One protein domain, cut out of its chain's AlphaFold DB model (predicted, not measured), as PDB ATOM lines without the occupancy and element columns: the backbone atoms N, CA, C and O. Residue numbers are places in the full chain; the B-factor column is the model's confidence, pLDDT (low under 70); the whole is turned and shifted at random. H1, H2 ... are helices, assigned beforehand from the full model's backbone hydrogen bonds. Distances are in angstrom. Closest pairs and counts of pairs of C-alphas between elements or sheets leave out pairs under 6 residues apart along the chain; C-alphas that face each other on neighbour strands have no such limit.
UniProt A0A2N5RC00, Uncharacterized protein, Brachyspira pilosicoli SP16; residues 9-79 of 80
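This is residues 9 to 79 of the 80 residues of an uncharacterized protein of Brachyspira pilosicoli SP16 (UniProt A0A2N5RC00). Two helices, H3 and H4, lie side by side and run the same way as the core, and a long loop, residues 46 to 57, arches out between the end of H3 and the start of H4. H2 runs steeply to this pair on the side away from the loop, short H1 packs on residues 41 to 45 of H3, and H5 turns a corner after H4. The printed part has 71 residues with five named helices, H1 to H5 in order, and no named strand; its class is all helix. It is compact, with a radius of gyration of the C-alphas of 11.4 A, and only just flat, spanning 30 by 29 by 16 A.

Start at H1, residues 9 to 12: it touches H3, residues 34 to 45, at residues 41 to 45 of H3 alone, the closest C-alphas being those of Gln 12 and Ala 44, 5.9 A apart. Next comes H2, residues 17 to 26, close to H3 but not clearly touching it; the closest C-alphas, of Phe 24 and Lys 37, are 7.5 A apart. H3 touches H4, residues 58 to 70, at a shallow tilt of 24 degrees, the same way; look at C-alphas 38 and 62, their closest, 5.5 A apart. H5, residues 72 to 77, is close to H4 but not clearly touching, about perpendicular at 76 degrees, with C-alphas 68 and 74 closest at 7.0 A. H2 and H5 are apart. In H2, H3, H4 and H5 every O i to N i+4 pair is within hydrogen-bond range; H1 is too short for one.

Find C-alpha 9 at (51.361, 96.525, -38.949), where H1 begins; it spans 5.1 A. H2 measures 14.2 A, H3 16.1 A and H4 18.1 A from first to last C-alpha. H5, 8.7 A long, ends at C-alpha 77, (53.069, 109.131, -41.352).

The C-alphas of Asp 55 and Gly 79, the two farthest apart, are 31.8 A from each other. The printed part has no cut, and the link from H3 to H4 is long. Look for pLDDT under 70 at residues 47 to 54, 77 and 79.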
ATOM      1  N   LYS A   9      51.737  95.807 -40.178       87.50
ATOM      2  CA  LYS A   9      51.361  96.525 -38.949       87.50
ATOM      3  C   LYS A   9      52.271  96.211 -37.769       87.50
ATOM      4  O   LYS A   9      52.464  97.063 -36.914       87.50
ATOM      5  N   GLU A  10      52.781  94.985 -37.683       90.56
ATOM      6  CA  GLU A  10      53.702  94.602 -36.610       90.56
ATOM      7  C   GLU A  10      55.092  95.181 -36.867       90.56
ATOM      8  O   GLU A  10      55.678  95.748 -35.953       90.56
ATOM      9  N   LEU A  11      55.575  95.127 -38.115       91.31
ATOM     10  CA  LEU A  11      56.844  95.750 -38.487       91.31
ATOM     11  C   LEU A  11      56.800  97.268 -38.290       91.31
ATOM     12  O   LEU A  11      57.736  97.837 -37.743       91.31
ATOM     13  N   GLN A  12      55.703  97.930 -38.669       89.44
ATOM     14  CA  GLN A  12      55.515  99.372 -38.479       89.44
ATOM     15  C   GLN A  12      55.663  99.802 -37.017       89.44
ATOM     16  O   GLN A  12      56.061 100.943 -36.794       89.44
ATOM     17  N   LYS A  13      55.393  98.907 -36.049       89.12
ATOM     18  CA  LYS A  13      55.563  99.188 -34.619       89.12
ATOM     19  C   LYS A  13      57.003  99.243 -34.144       89.12
ATOM     20  O   LYS A  13      57.249  99.774 -33.066       89.12
ATOM     21  N   CYS A  14      57.936  98.713 -34.924       91.31
ATOM     22  CA  CYS A  14      59.345  98.784 -34.595       91.31
ATOM     23  C   CYS A  14      59.827 100.237 -34.684       91.31
ATOM     24  O   CYS A  14      59.650 100.923 -35.692       91.31
ATOM     25  N   THR A  15      60.470 100.688 -33.616       90.38
ATOM     26  CA  THR A  15      61.015 102.042 -33.468       90.38
ATOM     27  C   THR A  15      62.536 102.060 -33.392       90.38
ATOM     28  O   THR A  15      63.143 103.123 -33.502       90.38
ATOM     29  N   THR A  16      63.150 100.885 -33.263       93.38
ATOM     30  CA  THR A  16      64.600 100.687 -33.194       93.38
ATOM     31  C   THR A  16      65.067  99.636 -34.198       93.38
ATOM     32  O   THR A  16      64.278  98.839 -34.716       93.38
ATOM     33  N   LYS A  17      66.372  99.619 -34.482       94.31
ATOM     34  CA  LYS A  17      66.979  98.618 -35.366       94.31
ATOM     35  C   LYS A  17      66.857  97.215 -34.774       94.31
ATOM     36  O   LYS A  17      66.553  96.274 -35.498       94.31
ATOM     37  N   GLU A  18      67.062  97.094 -33.471       94.81
ATOM     38  CA  GLU A  18      67.022  95.839 -32.730       94.81
ATOM     39  C   GLU A  18      65.629  95.199 -32.802       94.81
ATOM     40  O   GLU A  18      65.512  93.995 -33.011       94.81
ATOM     41  N   GLU A  19      64.564  96.000 -32.704       95.06
ATOM     42  CA  GLU A  19      63.186  95.518 -32.872       95.06
ATOM     43  C   GLU A  19      62.912  95.027 -34.298       95.06
ATOM     44  O   GLU A  19      62.235  94.013 -34.477       95.06
ATOM     45  N   VAL A  20      63.444  95.718 -35.310       94.19
ATOM     46  CA  VAL A  20      63.323  95.300 -36.716       94.19
ATOM     47  C   VAL A  20      64.077  93.990 -36.964       94.19
ATOM     48  O   VAL A  20      63.547  93.094 -37.620       94.19
ATOM     49  N   GLU A  21      65.296  93.854 -36.439       94.00
ATOM     50  CA  GLU A  21      66.087  92.622 -36.555       94.00
ATOM     51  C   GLU A  21      65.401  91.454 -35.837       94.00
ATOM     52  O   GLU A  21      65.189  90.412 -36.452       94.00
ATOM     53  N   ALA A  22      64.923  91.653 -34.604       93.94
ATOM     54  CA  ALA A  22      64.163  90.638 -33.874       93.94
ATOM     55  C   ALA A  22      62.864  90.239 -34.600       93.94
ATOM     56  O   ALA A  22      62.458  89.072 -34.578       93.94
ATOM     57  N   TYR A  23      62.204  91.191 -35.267       94.31
ATOM     58  CA  TYR A  23      61.043  90.903 -36.099       94.31
ATOM     59  C   TYR A  23      61.413  90.006 -37.288       94.31
ATOM     60  O   TYR A  23      60.735  89.002 -37.515       94.31
ATOM     61  N   PHE A  24      62.497  90.307 -38.008       94.31
ATOM     62  CA  PHE A  24      62.979  89.468 -39.110       94.31
ATOM     63  C   PHE A  24      63.415  88.076 -38.654       94.31
ATOM     64  O   PHE A  24      63.021  87.090 -39.279       94.31
ATOM     65  N   ASP A  25      64.108  87.979 -37.523       93.31
ATOM     66  CA  ASP A  25      64.485  86.699 -36.924       93.31
ATOM     67  C   ASP A  25      63.241  85.858 -36.587       93.31
ATOM     68  O   ASP A  25      63.208  84.651 -36.828       93.31
ATOM     69  N   SER A  26      62.161  86.493 -36.107       92.06
ATOM     70  CA  SER A  26      60.891  85.805 -35.816       92.06
ATOM     71  C   SER A  26      60.178  85.254 -37.061       92.06
ATOM     72  O   SER A  26      59.375  84.321 -36.955       92.06
ATOM     73  N   LEU A  27      60.474  85.818 -38.236       91.69
ATOM     74  CA  LEU A  27      60.005  85.348 -39.542       91.69
ATOM     75  C   LEU A  27      60.949  84.301 -40.158       91.69
ATOM     76  O   LEU A  27      60.605  83.711 -41.180       91.69
ATOM     77  N   GLY A  28      62.117  84.057 -39.551       91.50
ATOM     78  CA  GLY A  28      63.154  83.189 -40.107       91.50
ATOM     79  C   GLY A  28      63.875  83.791 -41.315       91.50
ATOM     80  O   GLY A  28      64.373  83.041 -42.147       91.50
ATOM     81  N   ILE A  29      63.899  85.122 -41.439       91.69
ATOM     82  CA  ILE A  29      64.632  85.813 -42.507       91.69
ATOM     83  C   ILE A  29      66.112  85.854 -42.128       91.69
ATOM     84  O   ILE A  29      66.470  86.370 -41.069       91.69
ATOM     85  N   GLU A  30      66.972  85.326 -42.997       91.12
ATOM     86  CA  GLU A  30      68.412  85.253 -42.746       91.12
ATOM     87  C   GLU A  30      69.061  86.643 -42.659       91.12
ATOM     88  O   GLU A  30      68.551  87.659 -43.147       91.12
ATOM     89  N   LYS A  31      70.215  86.719 -41.990       88.44
ATOM     90  CA  LYS A  31      70.868  87.999 -41.696       88.44
ATOM     91  C   LYS A  31      71.281  88.753 -42.968       88.44
ATOM     92  O   LYS A  31      71.200  89.982 -42.996       88.44
ATOM     93  N   ASP A  32      71.692  88.017 -43.982       91.31
ATOM     94  CA  ASP A  32      72.204  88.451 -45.277       91.31
ATOM     95  C   ASP A  32      71.152  88.430 -46.396       91.31
ATOM     96  O   ASP A  32      71.438  88.890 -47.503       91.31
ATOM     97  N   ASP A  33      69.915  88.010 -46.106       93.00
ATOM     98  CA  ASP A  33      68.779  88.147 -47.024       93.00
ATOM     99  C   ASP A  33      68.290  89.607 -47.068       93.00
ATOM    100  O   ASP A  33      67.235  90.002 -46.558       93.00
ATOM    101  N   TYR A  34      69.129  90.459 -47.652       93.00
ATOM    102  CA  TYR A  34      68.854  91.878 -47.802       93.00
ATOM    103  C   TYR A  34      67.684  92.142 -48.751       93.00
ATOM    104  O   TYR A  34      66.989  93.139 -48.563       93.00
ATOM    105  N   GLU A  35      67.437  91.282 -49.741       91.25
ATOM    106  CA  GLU A  35      66.327  91.453 -50.685       91.25
ATOM    107  C   GLU A  35      64.979  91.358 -49.969       91.25
ATOM    108  O   GLU A  35      64.172  92.291 -50.062       91.25
ATOM    109  N   THR A  36      64.771  90.303 -49.174       92.31
ATOM    110  CA  THR A  36      63.537  90.127 -48.398       92.31
ATOM    111  C   THR A  36      63.362  91.241 -47.365       92.31
ATOM    112  O   THR A  36      62.267  91.787 -47.210       92.31
ATOM    113  N   LYS A  37      64.444  91.654 -46.688       92.88
ATOM    114  CA  LYS A  37      64.404  92.769 -45.723       92.88
ATOM    115  C   LYS A  37      64.022  94.096 -46.377       92.88
ATOM    116  O   LYS A  37      63.221  94.850 -45.821       92.88
ATOM    117  N   ILE A  38      64.579  94.386 -47.552       91.31
ATOM    118  CA  ILE A  38      64.264  95.589 -48.331       91.31
ATOM    119  C   ILE A  38      62.794  95.588 -48.750       91.31
ATOM    120  O   ILE A  38      62.127  96.610 -48.582       91.31
ATOM    121  N   ASP A  39      62.283  94.472 -49.272       89.50
ATOM    122  CA  ASP A  39      60.879  94.348 -49.684       89.50
ATOM    123  C   ASP A  39      59.927  94.560 -48.496       89.50
ATOM    124  O   ASP A  39      59.007  95.377 -48.573       89.50
ATOM    125  N   ALA A  40      60.211  93.922 -47.357       90.94
ATOM    126  CA  ALA A  40      59.425  94.049 -46.134       90.94
ATOM    127  C   ALA A  40      59.366  95.495 -45.609       90.94
ATOM    128  O   ALA A  40      58.277  96.011 -45.341       90.94
ATOM    129  N   LEU A  41      60.518  96.173 -45.501       90.06
ATOM    130  CA  LEU A  41      60.570  97.580 -45.086       90.06
ATOM    131  C   LEU A  41      59.876  98.493 -46.098       90.06
ATOM    132  O   LEU A  41      59.202  99.443 -45.710       90.06
ATOM    133  N   THR A  42      60.010  98.201 -47.392       86.06
ATOM    134  CA  THR A  42      59.394  99.009 -48.449       86.06
ATOM    135  C   THR A  42      57.873  98.925 -48.402       86.06
ATOM    136  O   THR A  42      57.203  99.960 -48.462       86.06
ATOM    137  N   LYS A  43      57.330  97.717 -48.214       86.19
ATOM    138  CA  LYS A  43      55.900  97.480 -47.984       86.19
ATOM    139  C   LYS A  43      55.413  98.195 -46.725       86.19
ATOM    140  O   LYS A  43      54.480  98.991 -46.797       86.19
ATOM    141  N   ALA A  44      56.104  98.010 -45.598       86.69
ATOM    142  CA  ALA A  44      55.726  98.613 -44.320       86.69
ATOM    143  C   ALA A  44      55.826 100.150 -44.308       86.69
ATOM    144  O   ALA A  44      55.050 100.817 -43.625       86.69
ATOM    145  N   CYS A  45      56.731 100.743 -45.088       80.19
ATOM    146  CA  CYS A  45      56.787 102.191 -45.269       80.19
ATOM    147  C   CYS A  45      55.566 102.760 -46.004       80.19
ATOM    148  O   CYS A  45      55.325 103.958 -45.884       80.19
ATOM    149  N   ASN A  46      54.844 101.953 -46.797       70.44
ATOM    150  CA  ASN A  46      53.748 102.376 -47.684       70.44
ATOM    151  C   ASN A  46      54.076 103.632 -48.527       70.44
ATOM    152  O   ASN A  46      53.208 104.403 -48.936       70.44
ATOM    153  N   SER A  47      55.366 103.875 -48.763       58.69
ATOM    154  CA  SER A  47      55.868 105.131 -49.297       58.69
ATOM    155  C   SER A  47      56.392 104.876 -50.698       58.69
ATOM    156  O   SER A  47      57.442 104.260 -50.890       58.69
ATOM    157  N   LYS A  48      55.684 105.411 -51.701       54.66
ATOM    158  CA  LYS A  48      56.159 105.464 -53.099       54.66
ATOM    159  C   LYS A  48      57.495 106.219 -53.238       54.66
ATOM    160  O   LYS A  48      58.055 106.226 -54.330       54.66
ATOM    161  N   SER A  49      57.963 106.849 -52.159       54.53
ATOM    162  CA  SER A  49      59.184 107.649 -52.030       54.53
ATOM    163  C   SER A  49      60.447 106.816 -51.816       54.53
ATOM    164  O   SER A  49      61.539 107.359 -51.933       54.53
ATOM    165  N   ILE A  50      60.340 105.500 -51.583       58.78
ATOM    166  CA  ILE A  50      61.489 104.582 -51.701       58.78
ATOM    167  C   ILE A  50      61.730 104.326 -53.193       58.78
ATOM    168  O   ILE A  50      61.626 103.219 -53.717       58.78
ATOM    169  N   LYS A  51      61.957 105.405 -53.931       52.84
ATOM    170  CA  LYS A  51      62.290 105.381 -55.343       52.84
ATOM    171  C   LYS A  51      63.599 106.126 -55.484       52.84
ATOM    172  O   LYS A  51      63.681 107.297 -55.143       52.84
ATOM    173  N   TYR A  52      64.568 105.401 -56.034       54.72
ATOM    174  CA  TYR A  52      65.908 105.831 -56.428       54.72
ATOM    175  C   TYR A  52      66.988 105.726 -55.353       54.72
ATOM    176  O   TYR A  52      67.555 106.706 -54.886       54.72
ATOM    177  N   PHE A  53      67.367 104.480 -55.079       64.69
ATOM    178  CA  PHE A  53      68.770 104.183 -54.809       64.69
ATOM    179  C   PHE A  53      69.453 103.955 -56.165       64.69
ATOM    180  O   PHE A  53      68.921 103.194 -56.973       64.69
ATOM    181  N   GLY A  54      70.570 104.641 -56.438       64.94
ATOM    182  CA  GLY A  54      71.418 104.356 -57.607       64.94
ATOM    183  C   GLY A  54      72.075 102.970 -57.514       64.94
ATOM    184  O   GLY A  54      71.699 102.176 -56.652       64.94
ATOM    185  N   ASP A  55      73.076 102.681 -58.351       76.19
ATOM    186  CA  ASP A  55      73.854 101.433 -58.259       76.19
ATOM    187  C   ASP A  55      74.643 101.373 -56.937       76.19
ATOM    188  O   ASP A  55      75.775 101.846 -56.821       76.19
ATOM    189  N   ILE A  56      74.012 100.816 -55.902       85.00
ATOM    190  CA  ILE A  56      74.595 100.554 -54.584       85.00
ATOM    191  C   ILE A  56      74.340  99.099 -54.185       85.00
ATOM    192  O   ILE A  56      73.382  98.478 -54.643       85.00
ATOM    193  N   SER A  57      75.176  98.563 -53.292       90.25
ATOM    194  CA  SER A  57      74.990  97.208 -52.764       90.25
ATOM    195  C   SER A  57      73.663  97.060 -52.009       90.25
ATOM    196  O   SER A  57      73.156  98.018 -51.416       90.25
ATOM    197  N   LEU A  58      73.125  95.836 -51.989       90.31
ATOM    198  CA  LEU A  58      71.894  95.506 -51.262       90.31
ATOM    199  C   LEU A  58      72.002  95.830 -49.770       90.31
ATOM    200  O   LEU A  58      71.092  96.432 -49.215       90.31
ATOM    201  N   GLU A  59      73.138  95.540 -49.140       92.38
ATOM    202  CA  GLU A  59      73.390  95.904 -47.741       92.38
ATOM    203  C   GLU A  59      73.273  97.418 -47.510       92.38
ATOM    204  O   GLU A  59      72.607  97.873 -46.577       92.38
ATOM    205  N   LYS A  60      73.887  98.228 -48.382       90.19
ATOM    206  CA  LYS A  60      73.840  99.689 -48.261       90.19
ATOM    207  C   LYS A  60      72.429 100.217 -48.500       90.19
ATOM    208  O   LYS A  60      71.980 101.118 -47.796       90.19
ATOM    209  N   LYS A  61      71.710  99.627 -49.456       89.25
ATOM    210  CA  LYS A  61      70.300  99.925 -49.723       89.25
ATOM    211  C   LYS A  61      69.419  99.593 -48.520       89.25
ATOM    212  O   LYS A  61      68.628 100.436 -48.114       89.25
ATOM    213  N   TYR A  62      69.600  98.418 -47.921       91.88
ATOM    214  CA  TYR A  62      68.913  98.010 -46.700       91.88
ATOM    215  C   TYR A  62      69.159  99.002 -45.561       91.88
ATOM    216  O   TYR A  62      68.197  99.512 -44.996       91.88
ATOM    217  N   ASN A  63      70.420  99.339 -45.275       90.75
ATOM    218  CA  ASN A  63      70.756 100.281 -44.206       90.75
ATOM    219  C   ASN A  63      70.124 101.663 -44.433       90.75
ATOM    220  O   ASN A  63      69.585 102.249 -43.498       90.75
ATOM    221  N   ASN A  64      70.122 102.165 -45.670       88.56
ATOM    222  CA  ASN A  64      69.474 103.440 -45.982       88.56
ATOM    223  C   ASN A  64      67.955 103.386 -45.761       88.56
ATOM    224  O   ASN A  64      67.393 104.290 -45.145       88.56
ATOM    225  N   ILE A  65      67.290 102.328 -46.242       88.25
ATOM    226  CA  ILE A  65      65.845 102.146 -46.043       88.25
ATOM    227  C   ILE A  65      65.534 101.983 -44.560       88.25
ATOM    228  O   ILE A  65      64.544 102.534 -44.105       88.25
ATOM    229  N   LEU A  66      66.369 101.271 -43.802       91.56
ATOM    230  CA  LEU A  66      66.203 101.096 -42.365       91.56
ATOM    231  C   LEU A  66      66.289 102.435 -41.625       91.56
ATOM    232  O   LEU A  66      65.441 102.716 -40.787       91.56
ATOM    233  N   VAL A  67      67.262 103.287 -41.959       90.06
ATOM    234  CA  VAL A  67      67.370 104.632 -41.372       90.06
ATOM    235  C   VAL A  67      66.128 105.462 -41.690       90.06
ATOM    236  O   VAL A  67      65.507 105.990 -40.774       90.06
ATOM    237  N   MET A  68      65.704 105.502 -42.958       87.38
ATOM    238  CA  MET A  68      64.445 106.155 -43.341       87.38
ATOM    239  C   MET A  68      63.239 105.520 -42.647       87.38
ATOM    240  O   MET A  68      62.244 106.183 -42.381       87.38
ATOM    241  N   PHE A  69      63.295 104.216 -42.382       88.06
ATOM    242  CA  PHE A  69      62.199 103.503 -41.766       88.06
ATOM    243  C   PHE A  69      62.031 103.913 -40.298       88.06
ATOM    244  O   PHE A  69      60.904 104.045 -39.829       88.06
ATOM    245  N   LEU A  70      63.139 104.103 -39.590       89.81
ATOM    246  CA  LEU A  70      63.172 104.476 -38.177       89.81
ATOM    247  C   LEU A  70      63.062 105.993 -37.960       89.81
ATOM    248  O   LEU A  70      62.852 106.437 -36.830       89.81
ATOM    249  N   ASP A  71      63.163 106.779 -39.032       88.00
ATOM    250  CA  ASP A  71      62.960 108.221 -39.003       88.00
ATOM    251  C   ASP A  71      61.594 108.588 -38.404       88.00
ATOM    252  O   ASP A  71      60.571 107.952 -38.675       88.00
ATOM    253  N   GLU A  72      61.586 109.586 -37.524       78.75
ATOM    254  CA  GLU A  72      60.402 109.957 -36.753       78.75
ATOM    255  C   GLU A  72      59.284 110.515 -37.636       78.75
ATOM    256  O   GLU A  72      58.128 110.142 -37.441       78.75
ATOM    257  N   GLU A  73      59.610 111.316 -38.656       77.44
ATOM    258  CA  GLU A  73      58.606 111.857 -39.576       77.44
ATOM    259  C   GLU A  73      57.924 110.712 -40.324       77.44
ATOM    260  O   GLU A  73      56.695 110.610 -40.353       77.44
ATOM    261  N   VAL A  74      58.715 109.778 -40.858       75.69
ATOM    262  CA  VAL A  74      58.186 108.607 -41.567       75.69
ATOM    263  C   VAL A  74      57.353 107.721 -40.631       75.69
ATOM    264  O   VAL A  74      56.327 107.186 -41.060       75.69
ATOM    265  N   ARG A  75      57.741 107.578 -39.357       76.50
ATOM    266  CA  ARG A  75      56.952 106.846 -38.352       76.50
ATOM    267  C   ARG A  75      55.610 107.517 -38.065       76.50
ATOM    268  O   ARG A  75      54.599 106.816 -38.070       76.50
ATOM    269  N   MET A  76      55.569 108.842 -37.908       71.38
ATOM    270  CA  MET A  76      54.313 109.586 -37.728       71.38
ATOM    271  C   MET A  76      53.360 109.377 -38.916       71.38
ATOM    272  O   MET A  76      52.167 109.140 -38.731       71.38
ATOM    273  N   TYR A  77      53.881 109.361 -40.149       69.00
ATOM    274  CA  TYR A  77      53.069 109.131 -41.352       69.00
ATOM    275  C   TYR A  77      52.472 107.718 -41.466       69.00
ATOM    276  O   TYR A  77      51.523 107.522 -42.227       69.00
ATOM    277  N   ARG A  78      52.976 106.731 -40.715       71.56
ATOM    278  CA  ARG A  78      52.415 105.365 -40.687       71.56
ATOM    279  C   ARG A  78      51.195 105.221 -39.774       71.56
ATOM    280  O   ARG A  78      50.618 104.136 -39.736       71.56
ATOM    281  N   GLY A  79      50.774 106.291 -39.096       57.66
ATOM    282  CA  GLY A  79      49.580 106.296 -38.247       57.66
ATOM    283  C   GLY A  79      49.833 105.793 -36.829       57.66
ATOM    284  O   GLY A  79      49.005 105.051 -36.300       57.66
TER     285      GLY A  79